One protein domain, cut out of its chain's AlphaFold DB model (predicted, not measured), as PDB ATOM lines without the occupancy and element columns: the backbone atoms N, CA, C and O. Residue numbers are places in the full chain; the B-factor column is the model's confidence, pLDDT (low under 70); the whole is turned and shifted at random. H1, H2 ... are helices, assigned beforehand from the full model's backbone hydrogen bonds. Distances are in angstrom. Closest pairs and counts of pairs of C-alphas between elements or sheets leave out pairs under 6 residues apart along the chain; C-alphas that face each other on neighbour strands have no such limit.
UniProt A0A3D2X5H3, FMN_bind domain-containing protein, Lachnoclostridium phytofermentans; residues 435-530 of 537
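What this domain is: This is residues 435 to 530 of the 537 residues of the protein "FMN_bind domain-containing protein" of Lachnoclostridium phytofermentans (UniProt A0A3D2X5H3). Helices H4, H1 and H2 make a triangle, with H3 near one end of the longest axis and H5, packed on H2, toward the other. The printed part, all helix in class, has 96 residues with five named helices, H1 to H5 in chain order, and no named strand. It is compact, with a radius of gyration of the C-alphas of 13.6 A, and spans 44 by 27 by 24 A.

How they stand to each other: Start at H4, residues 493 to 505, the longest helix. H1, residues 440 to 451, touches it with residues 442 to 446 alone; the closest C-alphas, Gln 443 and Gly 505, are 5.9 A apart. H2, residues 456 to 466, is close to H4 but not clearly touching, about perpendicular at 78 degrees; closest are C-alphas 466 and 499, 7.5 A. H5, residues 517 to 526, touches H2 at a shallow tilt of 21 degrees, opposite ways; closest are C-alphas 456 and 522, 6.3 A. H3, residues 482 to 489, touches no helix but is near H2. Every O i to N i+4 pair is within hydrogen-bond range in H1, H2, H3 and H5, and 7 of 9 in H4.

Where its parts are: Find C-alpha 440 at (6.098, 28.673, 133.470); H1 runs 16.8 A from there. H4 runs 19.3 A, H2 15.3 A, H3 10.4 A, and H5 14.3 A to C-alpha 526 at (29.994, 33.786, 125.518).

The domain as a whole: The printed part has no cut, and C-alphas 480 and 530, the farthest apart, are 45.8 A apart. The links H2 to H3 and H4 to H5 are long. No printed residue is under 70 in pLDDT.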
ATOM      1  N   MET A 435       1.310  24.814 133.917       76.12
ATOM      2  CA  MET A 435       1.926  23.573 133.454       76.12
ATOM      3  C   MET A 435       2.341  22.694 134.638       76.12
ATOM      4  O   MET A 435       3.183  23.082 135.443       76.12
ATOM      5  N   GLY A 436       1.847  21.457 134.708       77.62
ATOM      6  CA  GLY A 436       2.311  20.491 135.710       77.62
ATOM      7  C   GLY A 436       2.141  20.996 137.149       77.62
ATOM      8  O   GLY A 436       1.017  21.126 137.627       77.62
ATOM      9  N   THR A 437       3.256  21.244 137.841       78.44
ATOM     10  CA  THR A 437       3.310  21.629 139.262       78.44
ATOM     11  C   THR A 437       3.172  23.134 139.529       78.44
ATOM     12  O   THR A 437       3.103  23.526 140.693       78.44
ATOM     13  N   GLY A 438       3.116  23.983 138.498       87.94
ATOM     14  CA  GLY A 438       3.042  25.442 138.649       87.94
ATOM     15  C   GLY A 438       2.729  26.159 137.336       87.94
ATOM     16  O   GLY A 438       2.139  25.578 136.434       87.94
ATOM     17  N   ASN A 439       3.132  27.419 137.204       90.50
ATOM     18  CA  ASN A 439       3.160  28.139 135.923       90.50
ATOM     19  C   ASN A 439       4.592  28.161 135.353       90.50
ATOM     20  O   ASN A 439       5.533  27.757 136.043       90.50
ATOM     21  N   TRP A 440       4.770  28.610 134.105       92.00
ATOM     22  CA  TRP A 440       6.098  28.673 133.470       92.00
ATOM     23  C   TRP A 440       7.114  29.449 134.325       92.00
ATOM     24  O   TRP A 440       8.175  28.917 134.645       92.00
ATOM     25  N   SER A 441       6.740  30.645 134.795       92.56
ATOM     26  CA  SER A 441       7.591  31.513 135.619       92.56
ATOM     27  C   SER A 441       8.086  30.822 136.888       92.56
ATOM     28  O   SER A 441       9.278  30.827 137.165       92.56
ATOM     29  N   SER A 442       7.190  30.180 137.640       93.69
ATOM     30  CA  SER A 442       7.525  29.516 138.905       93.69
ATOM     31  C   SER A 442       8.476  28.326 138.730       93.69
ATOM     32  O   SER A 442       9.340  28.093 139.575       93.69
ATOM     33  N   GLN A 443       8.348  27.585 137.624       94.88
ATOM     34  CA  GLN A 443       9.250  26.475 137.319       94.88
ATOM     35  C   GLN A 443      10.621  26.981 136.878       94.88
ATOM     36  O   GLN A 443      11.636  26.439 137.317       94.88
ATOM     37  N   MET A 444      10.659  28.037 136.060       95.94
ATOM     38  CA  MET A 444      11.917  28.647 135.644       95.94
ATOM     39  C   MET A 444      12.652  29.270 136.839       95.94
ATOM     40  O   MET A 444      13.836  29.008 137.010       95.94
ATOM     41  N   ASP A 445      11.950  29.953 137.750       95.44
ATOM     42  CA  ASP A 445      12.533  30.517 138.981       95.44
ATOM     43  C   ASP A 445      13.207  29.428 139.858       95.44
ATOM     44  O   ASP A 445      14.251  29.660 140.481       95.44
ATOM     45  N   LYS A 446      12.658  28.200 139.888       95.81
ATOM     46  CA  LYS A 446      13.280  27.055 140.586       95.81
ATOM     47  C   LYS A 446      14.573  26.606 139.898       95.81
ATOM     48  O   LYS A 446      15.550  26.347 140.601       95.81
ATOM     49  N   PHE A 447      14.605  26.527 138.566       97.50
ATOM     50  CA  PHE A 447      15.830  26.204 137.824       97.50
ATOM     51  C   PHE A 447      16.891  27.301 137.953       97.50
ATOM     52  O   PHE A 447      18.038  26.989 138.263       97.50
ATOM     53  N   GLU A 448      16.507  28.572 137.814       97.94
ATOM     54  CA  GLU A 448      17.384  29.731 138.027       97.94
ATOM     55  C   GLU A 448      18.066  29.645 139.400       97.94
ATOM     56  O   GLU A 448      19.292  29.689 139.493       97.94
ATOM     57  N   SER A 449      17.284  29.392 140.457       96.75
ATOM     58  CA  SER A 449      17.793  29.215 141.824       96.75
ATOM     59  C   SER A 449      18.770  28.042 141.960       96.75
ATOM     60  O   SER A 449      19.728  28.115 142.727       96.75
ATOM     61  N   MET A 450      18.542  26.945 141.232       96.81
ATOM     62  CA  MET A 450      19.434  25.781 141.236       96.81
ATOM     63  C   MET A 450      20.749  26.020 140.489       96.81
ATOM     64  O   MET A 450      21.738  25.339 140.775       96.81
ATOM     65  N   PHE A 451      20.760  26.928 139.514       98.19
ATOM     66  CA  PHE A 451      21.942  27.237 138.711       98.19
ATOM     67  C   PHE A 451      22.883  28.231 139.396       98.19
ATOM     68  O   PHE A 451      24.064  28.270 139.056       98.19
ATOM     69  N   ILE A 452      22.414  28.965 140.410       98.38
ATOM     70  CA  ILE A 452      23.266  29.848 141.214       98.38
ATOM     71  C   ILE A 452      24.445  29.068 141.824       98.38
ATOM     72  O   ILE A 452      24.291  27.999 142.418       98.38
ATOM     73  N   GLY A 453      25.647  29.623 141.677       98.25
ATOM     74  CA  GLY A 453      26.911  29.049 142.137       98.25
ATOM     75  C   GLY A 453      27.529  28.010 141.196       98.25
ATOM     76  O   GLY A 453      28.611  27.503 141.508       98.25
ATOM     77  N   LYS A 454      26.881  27.698 140.066       98.69
ATOM     78  CA  LYS A 454      27.406  26.820 139.011       98.69
ATOM     79  C   LYS A 454      28.015  27.631 137.877       98.69
ATOM     80  O   LYS A 454      27.553  28.721 137.559       98.69
ATOM     81  N   THR A 455      29.024  27.077 137.228       98.69
ATOM     82  CA  THR A 455      29.443  27.486 135.884       98.69
ATOM     83  C   THR A 455      28.428  27.006 134.843       98.69
ATOM     84  O   THR A 455      27.678  26.060 135.089       98.69
ATOM     85  N   VAL A 456      28.434  27.607 133.650       98.12
ATOM     86  CA  VAL A 456      27.606  27.128 132.525       98.12
ATOM     87  C   VAL A 456      27.885  25.654 132.210       98.12
ATOM     88  O   VAL A 456      26.946  24.881 132.042       98.12
ATOM     89  N   GLY A 457      29.154  25.235 132.229       98.06
ATOM     90  CA  GLY A 457      29.517  23.831 132.011       98.06
ATOM     91  C   GLY A 457      28.898  22.889 133.049       98.06
ATOM     92  O   GLY A 457      28.362  21.846 132.693       98.06
ATOM     93  N   GLU A 458      28.875  23.275 134.327       98.69
ATOM     94  CA  GLU A 458      28.220  22.482 135.379       98.69
ATOM     95  C   GLU A 458      26.689  22.421 135.219       98.69
ATOM     96  O   GLU A 458      26.072  21.432 135.620       98.69
ATOM     97  N   VAL A 459      26.055  23.456 134.650       98.69
ATOM     98  CA  VAL A 459      24.619  23.438 134.310       98.69
ATOM     99  C   VAL A 459      24.346  22.432 133.189       98.69
ATOM    100  O   VAL A 459      23.417  21.629 133.289       98.69
ATOM    101  N   GLU A 460      25.178  22.417 132.153       98.50
ATOM    102  CA  GLU A 460      25.052  21.479 131.034       98.50
ATOM    103  C   GLU A 460      25.359  20.036 131.443       98.50
ATOM    104  O   GLU A 460      24.646  19.116 131.046       98.50
ATOM    105  N   GLU A 461      26.372  19.825 132.284       98.56
ATOM    106  CA  GLU A 461      26.666  18.519 132.878       98.56
ATOM    107  C   GLU A 461      25.501  18.026 133.741       98.56
ATOM    108  O   GLU A 461      25.136  16.847 133.681       98.56
ATOM    109  N   TRP A 462      24.881  18.923 134.520       98.12
ATOM    110  CA  TRP A 462      23.678  18.603 135.285       98.12
ATOM    111  C   TRP A 462      22.542  18.174 134.350       98.12
ATOM    112  O   TRP A 462      21.965  17.107 134.553       98.12
ATOM    113  N   PHE A 463      22.266  18.936 133.290       98.38
ATOM    114  CA  PHE A 463      21.238  18.580 132.312       98.38
ATOM    115  C   PHE A 463      21.513  17.217 131.665       98.38
ATOM    116  O   PHE A 463      20.660  16.329 131.698       98.38
ATOM    117  N   ALA A 464      22.722  17.014 131.133       98.00
ATOM    118  CA  ALA A 464      23.099  15.786 130.439       98.00
ATOM    119  C   ALA A 464      22.946  14.548 131.335       98.00
ATOM    120  O   ALA A 464      22.572  13.471 130.866       98.00
ATOM    121  N   LYS A 465      23.206  14.698 132.637       97.75
ATOM    122  CA  LYS A 465      23.104  13.609 133.608       97.75
ATOM    123  C   LYS A 465      21.679  13.371 134.107       97.75
ATOM    124  O   LYS A 465      21.287  12.214 134.261       97.75
ATOM    125  N   TYR A 466      20.922  14.432 134.381       97.81
ATOM    126  CA  TYR A 466      19.686  14.351 135.163       97.81
ATOM    127  C   TYR A 466      18.401  14.614 134.372       97.81
ATOM    128  O   TYR A 466      17.318  14.429 134.929       97.81
ATOM    129  N   CYS A 467      18.490  14.982 133.094       97.38
ATOM    130  CA  CYS A 467      17.334  15.141 132.214       97.38
ATOM    131  C   CYS A 467      17.202  13.988 131.208       97.38
ATOM    132  O   CYS A 467      18.166  13.292 130.878       97.38
ATOM    133  N   SER A 468      15.977  13.774 130.732       96.75
ATOM    134  CA  SER A 468      15.653  12.816 129.678       96.75
ATOM    135  C   SER A 468      16.293  13.228 128.355       96.75
ATOM    136  O   SER A 468      16.111  14.357 127.901       96.75
ATOM    137  N   ASP A 469      16.953  12.285 127.686       94.62
ATOM    138  CA  ASP A 469      17.485  12.494 126.333       94.62
ATOM    139  C   ASP A 469      16.368  12.547 125.270       94.62
ATOM    140  O   ASP A 469      16.613  12.921 124.128       94.62
ATOM    141  N   LEU A 470      15.136  12.169 125.637       93.19
ATOM    142  CA  LEU A 470      13.983  12.140 124.735       93.19
ATOM    143  C   LEU A 470      13.232  13.473 124.684       93.19
ATOM    144  O   LEU A 470      12.619  13.787 123.668       93.19
ATOM    145  N   ASN A 471      13.194  14.212 125.795       92.00
ATOM    146  CA  ASN A 471      12.346  15.402 125.915       92.00
ATOM    147  C   ASN A 471      12.935  16.533 126.770       92.00
ATOM    148  O   ASN A 471      12.237  17.517 126.990       92.00
ATOM    149  N   GLY A 472      14.155  16.387 127.297       95.62
ATOM    150  CA  GLY A 472      14.851  17.424 128.066       95.62
ATOM    151  C   GLY A 472      14.271  17.741 129.450       95.62
ATOM    152  O   GLY A 472      14.727  18.683 130.099       95.62
ATOM    153  N   ARG A 473      13.284  16.977 129.936       95.44
ATOM    154  CA  ARG A 473      12.698  17.156 131.277       95.44
ATOM    155  C   ARG A 473      13.524  16.442 132.346       95.44
ATOM    156  O   ARG A 473      14.111  15.401 132.039       95.44
ATOM    157  N   PRO A 474      13.526  16.917 133.605       96.38
ATOM    158  CA  PRO A 474      14.157  16.194 134.705       96.38
ATOM    159  C   PRO A 474      13.618  14.763 134.839       96.38
ATOM    160  O   PRO A 474      12.413  14.520 134.723       96.38
ATOM    161  N   LEU A 475      14.514  13.811 135.094       96.81
ATOM    162  CA  LEU A 475      14.158  12.407 135.293       96.81
ATOM    163  C   LEU A 475      13.342  12.224 136.580       96.81
ATOM    164  O   LEU A 475      13.581  12.883 137.593       96.81
ATOM    165  N   LYS A 476      12.412  11.267 136.558       93.38
ATOM    166  CA  LYS A 476      11.507  10.971 137.673       93.38
ATOM    167  C   LYS A 476      11.343   9.468 137.889       93.38
ATOM    168  O   LYS A 476      11.456   8.674 136.957       93.38
ATOM    169  N   ALA A 477      11.053   9.081 139.131       92.75
ATOM    170  CA  ALA A 477      10.948   7.676 139.534       92.75
ATOM    171  C   ALA A 477       9.797   6.920 138.847       92.75
ATOM    172  O   ALA A 477       9.863   5.704 138.692       92.75
ATOM    173  N   ASP A 478       8.743   7.632 138.446       90.75
ATOM    174  CA  ASP A 478       7.546   7.095 137.796       90.75
ATOM    175  C   ASP A 478       7.589   7.223 136.258       90.75
ATOM    176  O   ASP A 478       6.552   7.137 135.596       90.75
ATOM    177  N   SER A 479       8.771   7.447 135.668       90.06
ATOM    178  CA  SER A 479       8.946   7.431 134.211       90.06
ATOM    179  C   SER A 479       8.530   6.085 133.612       90.06
ATOM    180  O   SER A 479       8.812   5.023 134.159       90.06
ATOM    181  N   SER A 480       7.873   6.130 132.452       90.19
ATOM    182  CA  SER A 480       7.388   4.940 131.734       90.19
ATOM    183  C   SER A 480       8.213   4.581 130.498       90.19
ATOM    184  O   SER A 480       7.959   3.551 129.876       90.19
ATOM    185  N   LYS A 481       9.174   5.428 130.112       94.31
ATOM    186  CA  LYS A 481      10.077   5.199 128.978       94.31
ATOM    187  C   LYS A 481      11.297   4.415 129.443       94.31
ATOM    188  O   LYS A 481      11.949   4.819 130.404       94.31
ATOM    189  N   ASP A 482      11.600   3.309 128.768       95.81
ATOM    190  CA  ASP A 482      12.678   2.389 129.151       95.81
ATOM    191  C   ASP A 482      14.040   3.092 129.257       95.81
ATOM    192  O   ASP A 482      14.852   2.745 130.115       95.81
ATOM    193  N   GLU A 483      14.296   4.076 128.396       95.12
ATOM    194  CA  GLU A 483      15.501   4.905 128.387       95.12
ATOM    195  C   GLU A 483      15.623   5.727 129.676       95.12
ATOM    196  O   GLU A 483      16.639   5.643 130.370       95.12
ATOM    197  N   ASP A 484      14.559   6.442 130.050       96.62
ATOM    198  CA  ASP A 484      14.518   7.265 131.262       96.62
ATOM    199  C   ASP A 484      14.594   6.403 132.527       96.62
ATOM    200  O   ASP A 484      15.308   6.748 133.469       96.62
ATOM    201  N   VAL A 485      13.907   5.252 132.551       96.75
ATOM    202  CA  VAL A 485      13.950   4.303 133.678       96.75
ATOM    203  C   VAL A 485      15.372   3.794 133.896       96.75
ATOM    204  O   VAL A 485      15.843   3.751 135.036       96.75
ATOM    205  N   LYS A 486      16.083   3.432 132.820       96.81
ATOM    206  CA  LYS A 486      17.486   2.998 132.896       96.81
ATOM    207  C   LYS A 486      18.389   4.125 133.391       96.81
ATOM    208  O   LYS A 486      19.191   3.883 134.291       96.81
ATOM    209  N   LYS A 487      18.239   5.335 132.840       97.56
ATOM    210  CA  LYS A 487      19.049   6.504 133.216       97.56
ATOM    211  C   LYS A 487      18.838   6.877 134.687       97.56
ATOM    212  O   LYS A 487      19.810   7.014 135.418       97.56
ATOM    213  N   TYR A 488      17.588   6.919 135.155       97.44
ATOM    214  CA  TYR A 488      17.245   7.201 136.553       97.44
ATOM    215  C   TYR A 488      17.716   6.103 137.523       97.44
ATOM    216  O   TYR A 488      18.230   6.398 138.601       97.44
ATOM    217  N   SER A 489      17.582   4.827 137.146       96.50
ATOM    218  CA  SER A 489      17.999   3.695 137.994       96.50
ATOM    219  C   SER A 489      19.518   3.583 138.153       96.50
ATOM    220  O   SER A 489      19.981   2.917 139.077       96.50
ATOM    221  N   ALA A 490      20.294   4.210 137.263       97.38
ATOM    222  CA  ALA A 490      21.751   4.280 137.360       97.38
ATOM    223  C   ALA A 490      22.243   5.354 138.350       97.38
ATOM    224  O   ALA A 490      23.424   5.364 138.696       97.38
ATOM    225  N   LEU A 491      21.357   6.249 138.798       97.94
ATOM    226  CA  LEU A 491      21.677   7.292 139.767       97.94
ATOM    227  C   LEU A 491      21.800   6.720 141.184       97.94
ATOM    228  O   LEU A 491      21.145   5.744 141.557       97.94
ATOM    229  N   THR A 492      22.621   7.366 142.001       98.25
ATOM    230  CA  THR A 492      22.712   7.090 143.438       98.25
ATOM    231  C   THR A 492      21.427   7.506 144.158       98.25
ATOM    232  O   THR A 492      20.670   8.354 143.686       98.25
ATOM    233  N   SER A 493      21.183   6.959 145.351       97.00
ATOM    234  CA  SER A 493      20.003   7.329 146.146       97.00
ATOM    235  C   SER A 493      19.966   8.818 146.522       97.00
ATOM    236  O   SER A 493      18.884   9.386 146.629       97.00
ATOM    237  N   GLU A 494      21.125   9.462 146.690       97.31
ATOM    238  CA  GLU A 494      21.217  10.905 146.960       97.31
ATOM    239  C   GLU A 494      20.803  11.735 145.738       97.31
ATOM    240  O   GLU A 494      20.028  12.681 145.859       97.31
ATOM    241  N   GLU A 495      21.246  11.344 144.544       97.62
ATOM    242  CA  GLU A 495      20.868  11.995 143.285       97.62
ATOM    243  C   GLU A 495      19.384  11.802 142.960       97.62
ATOM    244  O   GLU A 495      18.721  12.733 142.506       97.62
ATOM    245  N   GLN A 496      18.842  10.615 143.240       97.25
ATOM    246  CA  GLN A 496      17.412  10.336 143.108       97.25
ATOM    247  C   GLN A 496      16.573  11.197 144.059       97.25
ATOM    248  O   GLN A 496      15.520  11.692 143.656       97.25
ATOM    249  N   ALA A 497      17.038  11.401 145.297       96.06
ATOM    250  CA  ALA A 497      16.383  12.279 146.264       96.06
ATOM    251  C   ALA A 497      16.467  13.758 145.850       96.06
ATOM    252  O   ALA A 497      15.476  14.474 145.968       96.06
ATOM    253  N   MET A 498      17.611  14.198 145.312       96.06
ATOM    254  CA  MET A 498      17.762  15.534 144.728       96.06
ATOM    255  C   MET A 498      16.762  15.741 143.590       96.06
ATOM    256  O   MET A 498      16.000  16.700 143.623       96.06
ATOM    257  N   LEU A 499      16.682  14.811 142.635       96.00
ATOM    258  CA  LEU A 499      15.718  14.894 141.538       96.00
ATOM    259  C   LEU A 499      14.266  14.892 142.020       96.00
ATOM    260  O   LEU A 499      13.451  15.615 141.458       96.00
ATOM    261  N   ALA A 500      13.946  14.127 143.067       94.12
ATOM    262  CA  ALA A 500      12.619  14.148 143.673       94.12
ATOM    263  C   ALA A 500      12.255  15.543 144.214       94.12
ATOM    264  O   ALA A 500      11.112  15.958 144.048       94.12
ATOM    265  N   ASP A 501      13.204  16.287 144.798       92.94
ATOM    266  CA  ASP A 501      12.989  17.695 145.172       92.94
ATOM    267  C   ASP A 501      12.786  18.578 143.937       92.94
ATOM    268  O   ASP A 501      11.832  19.354 143.886       92.94
ATOM    269  N   VAL A 502      13.624  18.423 142.907       92.88
ATOM    270  CA  VAL A 502      13.531  19.217 141.670       92.88
ATOM    271  C   VAL A 502      12.146  19.098 141.045       92.88
ATOM    272  O   VAL A 502      11.492  20.115 140.821       92.88
ATOM    273  N   VAL A 503      11.654  17.872 140.843       92.81
ATOM    274  CA  VAL A 503      10.368  17.630 140.167       92.81
ATOM    275  C   VAL A 503       9.146  18.044 140.989       92.81
ATOM    276  O   VAL A 503       8.044  18.077 140.445       92.81
ATOM    277  N   THR A 504       9.306  18.401 142.269       90.12
ATOM    278  CA  THR A 504       8.215  19.031 143.037       90.12
ATOM    279  C   THR A 504       7.977  20.479 142.612       90.12
ATOM    280  O   THR A 504       6.846  20.956 142.687       90.12
ATOM    281  N   GLY A 505       9.029  21.166 142.151       88.31
ATOM    282  CA  GLY A 505       8.996  22.580 141.784       88.31
ATOM    283  C   GLY A 505       9.108  22.843 140.285       88.31
ATOM    284  O   GLY A 505       8.526  23.813 139.819       88.31
ATOM    285  N   ALA A 506       9.806  21.994 139.526       92.62
ATOM    286  CA  ALA A 506      10.060  22.194 138.102       92.62
ATOM    287  C   ALA A 506      10.072  20.875 137.317       92.62
ATOM    288  O   ALA A 506      10.835  19.953 137.597       92.62
ATOM    289  N   THR A 507       9.215  20.800 136.299       91.81
ATOM    290  CA  THR A 507       9.042  19.631 135.417       91.81
ATOM    291  C   THR A 507       9.086  19.990 133.930       91.81
ATOM    292  O   THR A 507       9.017  19.098 133.077       91.81
ATOM    293  N   MET A 508       9.165  21.286 133.603       93.06
ATOM    294  CA  MET A 508       9.335  21.772 132.236       93.06
ATOM    295  C   MET A 508      10.643  21.266 131.619       93.06
ATOM    296  O   MET A 508      11.586  20.911 132.330       93.06
ATOM    297  N   SER A 509      10.667  21.192 130.289       94.38
ATOM    298  CA  SER A 509      11.896  20.873 129.573       94.38
ATOM    299  C   SER A 509      12.843  22.065 129.619       94.38
ATOM    300  O   SER A 509      12.396  23.208 129.536       94.38
ATOM    301  N   LEU A 510      14.140  21.787 129.741       96.38
ATOM    302  CA  LEU A 510      15.191  22.788 129.538       96.38
ATOM    303  C   LEU A 510      15.665  22.849 128.079       96.38
ATOM    304  O   LEU A 510      16.381  23.773 127.704       96.38
ATOM    305  N   LYS A 511      15.297  21.850 127.270       95.88
ATOM    306  CA  LYS A 511      15.669  21.747 125.862       95.88
ATOM    307  C   LYS A 511      14.709  20.805 125.142       95.88
ATOM    308  O   LYS A 511      14.795  19.585 125.294       95.88
ATOM    309  N   ASP A 512      13.796  21.374 124.367       92.00
ATOM    310  CA  ASP A 512      12.929  20.641 123.445       92.00
ATOM    311  C   ASP A 512      12.535  21.529 122.251       92.00
ATOM    312  O   ASP A 512      13.133  22.575 122.015       92.00
ATOM    313  N   SER A 513      11.544  21.110 121.464       89.19
ATOM    314  CA  SER A 513      11.070  21.881 120.309       89.19
ATOM    315  C   SER A 513      10.487  23.256 120.658       89.19
ATOM    316  O   SER A 513      10.268  24.049 119.757       89.19
ATOM    317  N   HIS A 514      10.143  23.521 121.921       89.69
ATOM    318  CA  HIS A 514       9.673  24.831 122.374       89.69
ATOM    319  C   HIS A 514      10.842  25.759 122.735       89.69
ATOM    320  O   HIS A 514      10.586  26.883 123.135       89.69
ATOM    321  N   GLY A 515      12.103  25.325 122.641       93.44
ATOM    322  CA  GLY A 515      13.272  26.186 122.833       93.44
ATOM    323  C   GLY A 515      14.438  25.505 123.549       93.44
ATOM    324  O   GLY A 515      14.273  24.488 124.235       93.44
ATOM    325  N   ASP A 516      15.628  26.095 123.411       97.31
ATOM    326  CA  ASP A 516      16.868  25.631 124.035       97.31
ATOM    327  C   ASP A 516      17.369  26.634 125.091       97.31
ATOM    328  O   ASP A 516      18.123  27.571 124.813       97.31
ATOM    329  N   ILE A 517      16.964  26.420 126.349       98.38
ATOM    330  CA  ILE A 517      17.369  27.274 127.478       98.38
ATOM    331  C   ILE A 517      18.877  27.176 127.730       98.38
ATOM    332  O   ILE A 517      19.502  28.161 128.121       98.38
ATOM    333  N   LEU A 518      19.493  26.019 127.480       98.31
ATOM    334  CA  LEU A 518      20.929  25.832 127.700       98.31
ATOM    335  C   LEU A 518      21.755  26.623 126.688       98.31
ATOM    336  O   LEU A 518      22.742  27.247 127.072       98.31
ATOM    337  N   SER A 519      21.330  26.632 125.421       97.94
ATOM    338  CA  SER A 519      21.939  27.445 124.362       97.94
ATOM    339  C   SER A 519      21.901  28.932 124.722       97.94
ATOM    340  O   SER A 519      22.940  29.593 124.701       97.94
ATOM    341  N   ALA A 520      20.750  29.445 125.176       98.56
ATOM    342  CA  ALA A 520      20.635  30.834 125.620       98.56
ATOM    343  C   ALA A 520      21.572  31.150 126.807       98.56
ATOM    344  O   ALA A 520      22.265  32.168 126.790       98.56
ATOM    345  N   ILE A 521      21.664  30.267 127.813       98.69
ATOM    346  CA  ILE A 521      22.586  30.427 128.958       98.69
ATOM    347  C   ILE A 521      24.052  30.407 128.510       98.69
ATOM    348  O   ILE A 521      24.877  31.172 129.009       98.69
ATOM    349  N   ARG A 522      24.404  29.538 127.564       98.50
ATOM    350  CA  ARG A 522      25.752  29.484 127.002       98.50
ATOM    351  C   ARG A 522      26.095  30.763 126.251       98.50
ATOM    352  O   ARG A 522      27.139  31.349 126.530       98.50
ATOM    353  N   LYS A 523      25.204  31.230 125.374       97.44
ATOM    354  CA  LYS A 523      25.380  32.492 124.648       97.44
ATOM    355  C   LYS A 523      25.508  33.676 125.601       97.44
ATOM    356  O   LYS A 523      26.364  34.523 125.384       97.44
ATOM    357  N   SER A 524      24.759  33.707 126.709       98.25
ATOM    358  CA  SER A 524      24.909  34.774 127.710       98.25
ATOM    359  C   SER A 524      26.312  34.800 128.324       98.25
ATOM    360  O   SER A 524      26.857  35.874 128.570       98.25
ATOM    361  N   PHE A 525      26.941  33.640 128.522       97.38
ATOM    362  CA  PHE A 525      28.323  33.561 128.986       97.38
ATOM    363  C   PHE A 525      29.343  33.897 127.897       97.38
ATOM    364  O   PHE A 525      30.371  34.505 128.199       97.38
ATOM    365  N   GLU A 526      29.110  33.490 126.653       93.75
ATOM    366  CA  GLU A 526      29.994  33.786 125.518       93.75
ATOM    367  C   GLU A 526      29.992  35.288 125.193       93.75
ATOM    368  O   GLU A 526      31.061  35.869 125.013       93.75
ATOM    369  N   ASN A 527      28.823  35.927 125.278       92.62
ATOM    370  CA  ASN A 527      28.603  37.346 124.998       92.62
ATOM    371  C   ASN A 527      28.844  38.270 126.207       92.62
ATOM    372  O   ASN A 527      28.615  39.476 126.123       92.62
ATOM    373  N   LYS A 528      29.277  37.735 127.357       93.81
ATOM    374  CA  LYS A 528      29.409  38.531 128.585       93.81
ATOM    375  C   LYS A 528      30.436  39.659 128.438       93.81
ATOM    376  O   LYS A 528      31.539  39.461 127.927       93.81
ATOM    377  N   VAL A 529      30.109  40.814 129.001       91.38
ATOM    378  CA  VAL A 529      31.016  41.957 129.153       91.38
ATOM    379  C   VAL A 529      31.427  42.103 130.612       91.38
ATOM    380  O   VAL A 529      30.697  41.716 131.527       91.38
ATOM    381  N   THR A 530      32.635  42.614 130.843       92.12
ATOM    382  CA  THR A 530      33.184  42.751 132.201       92.12
ATOM    383  C   THR A 530      32.543  43.939 132.912       92.12
ATOM    384  O   THR A 530      32.451  45.017 132.332       92.12
TER     385      THR A 530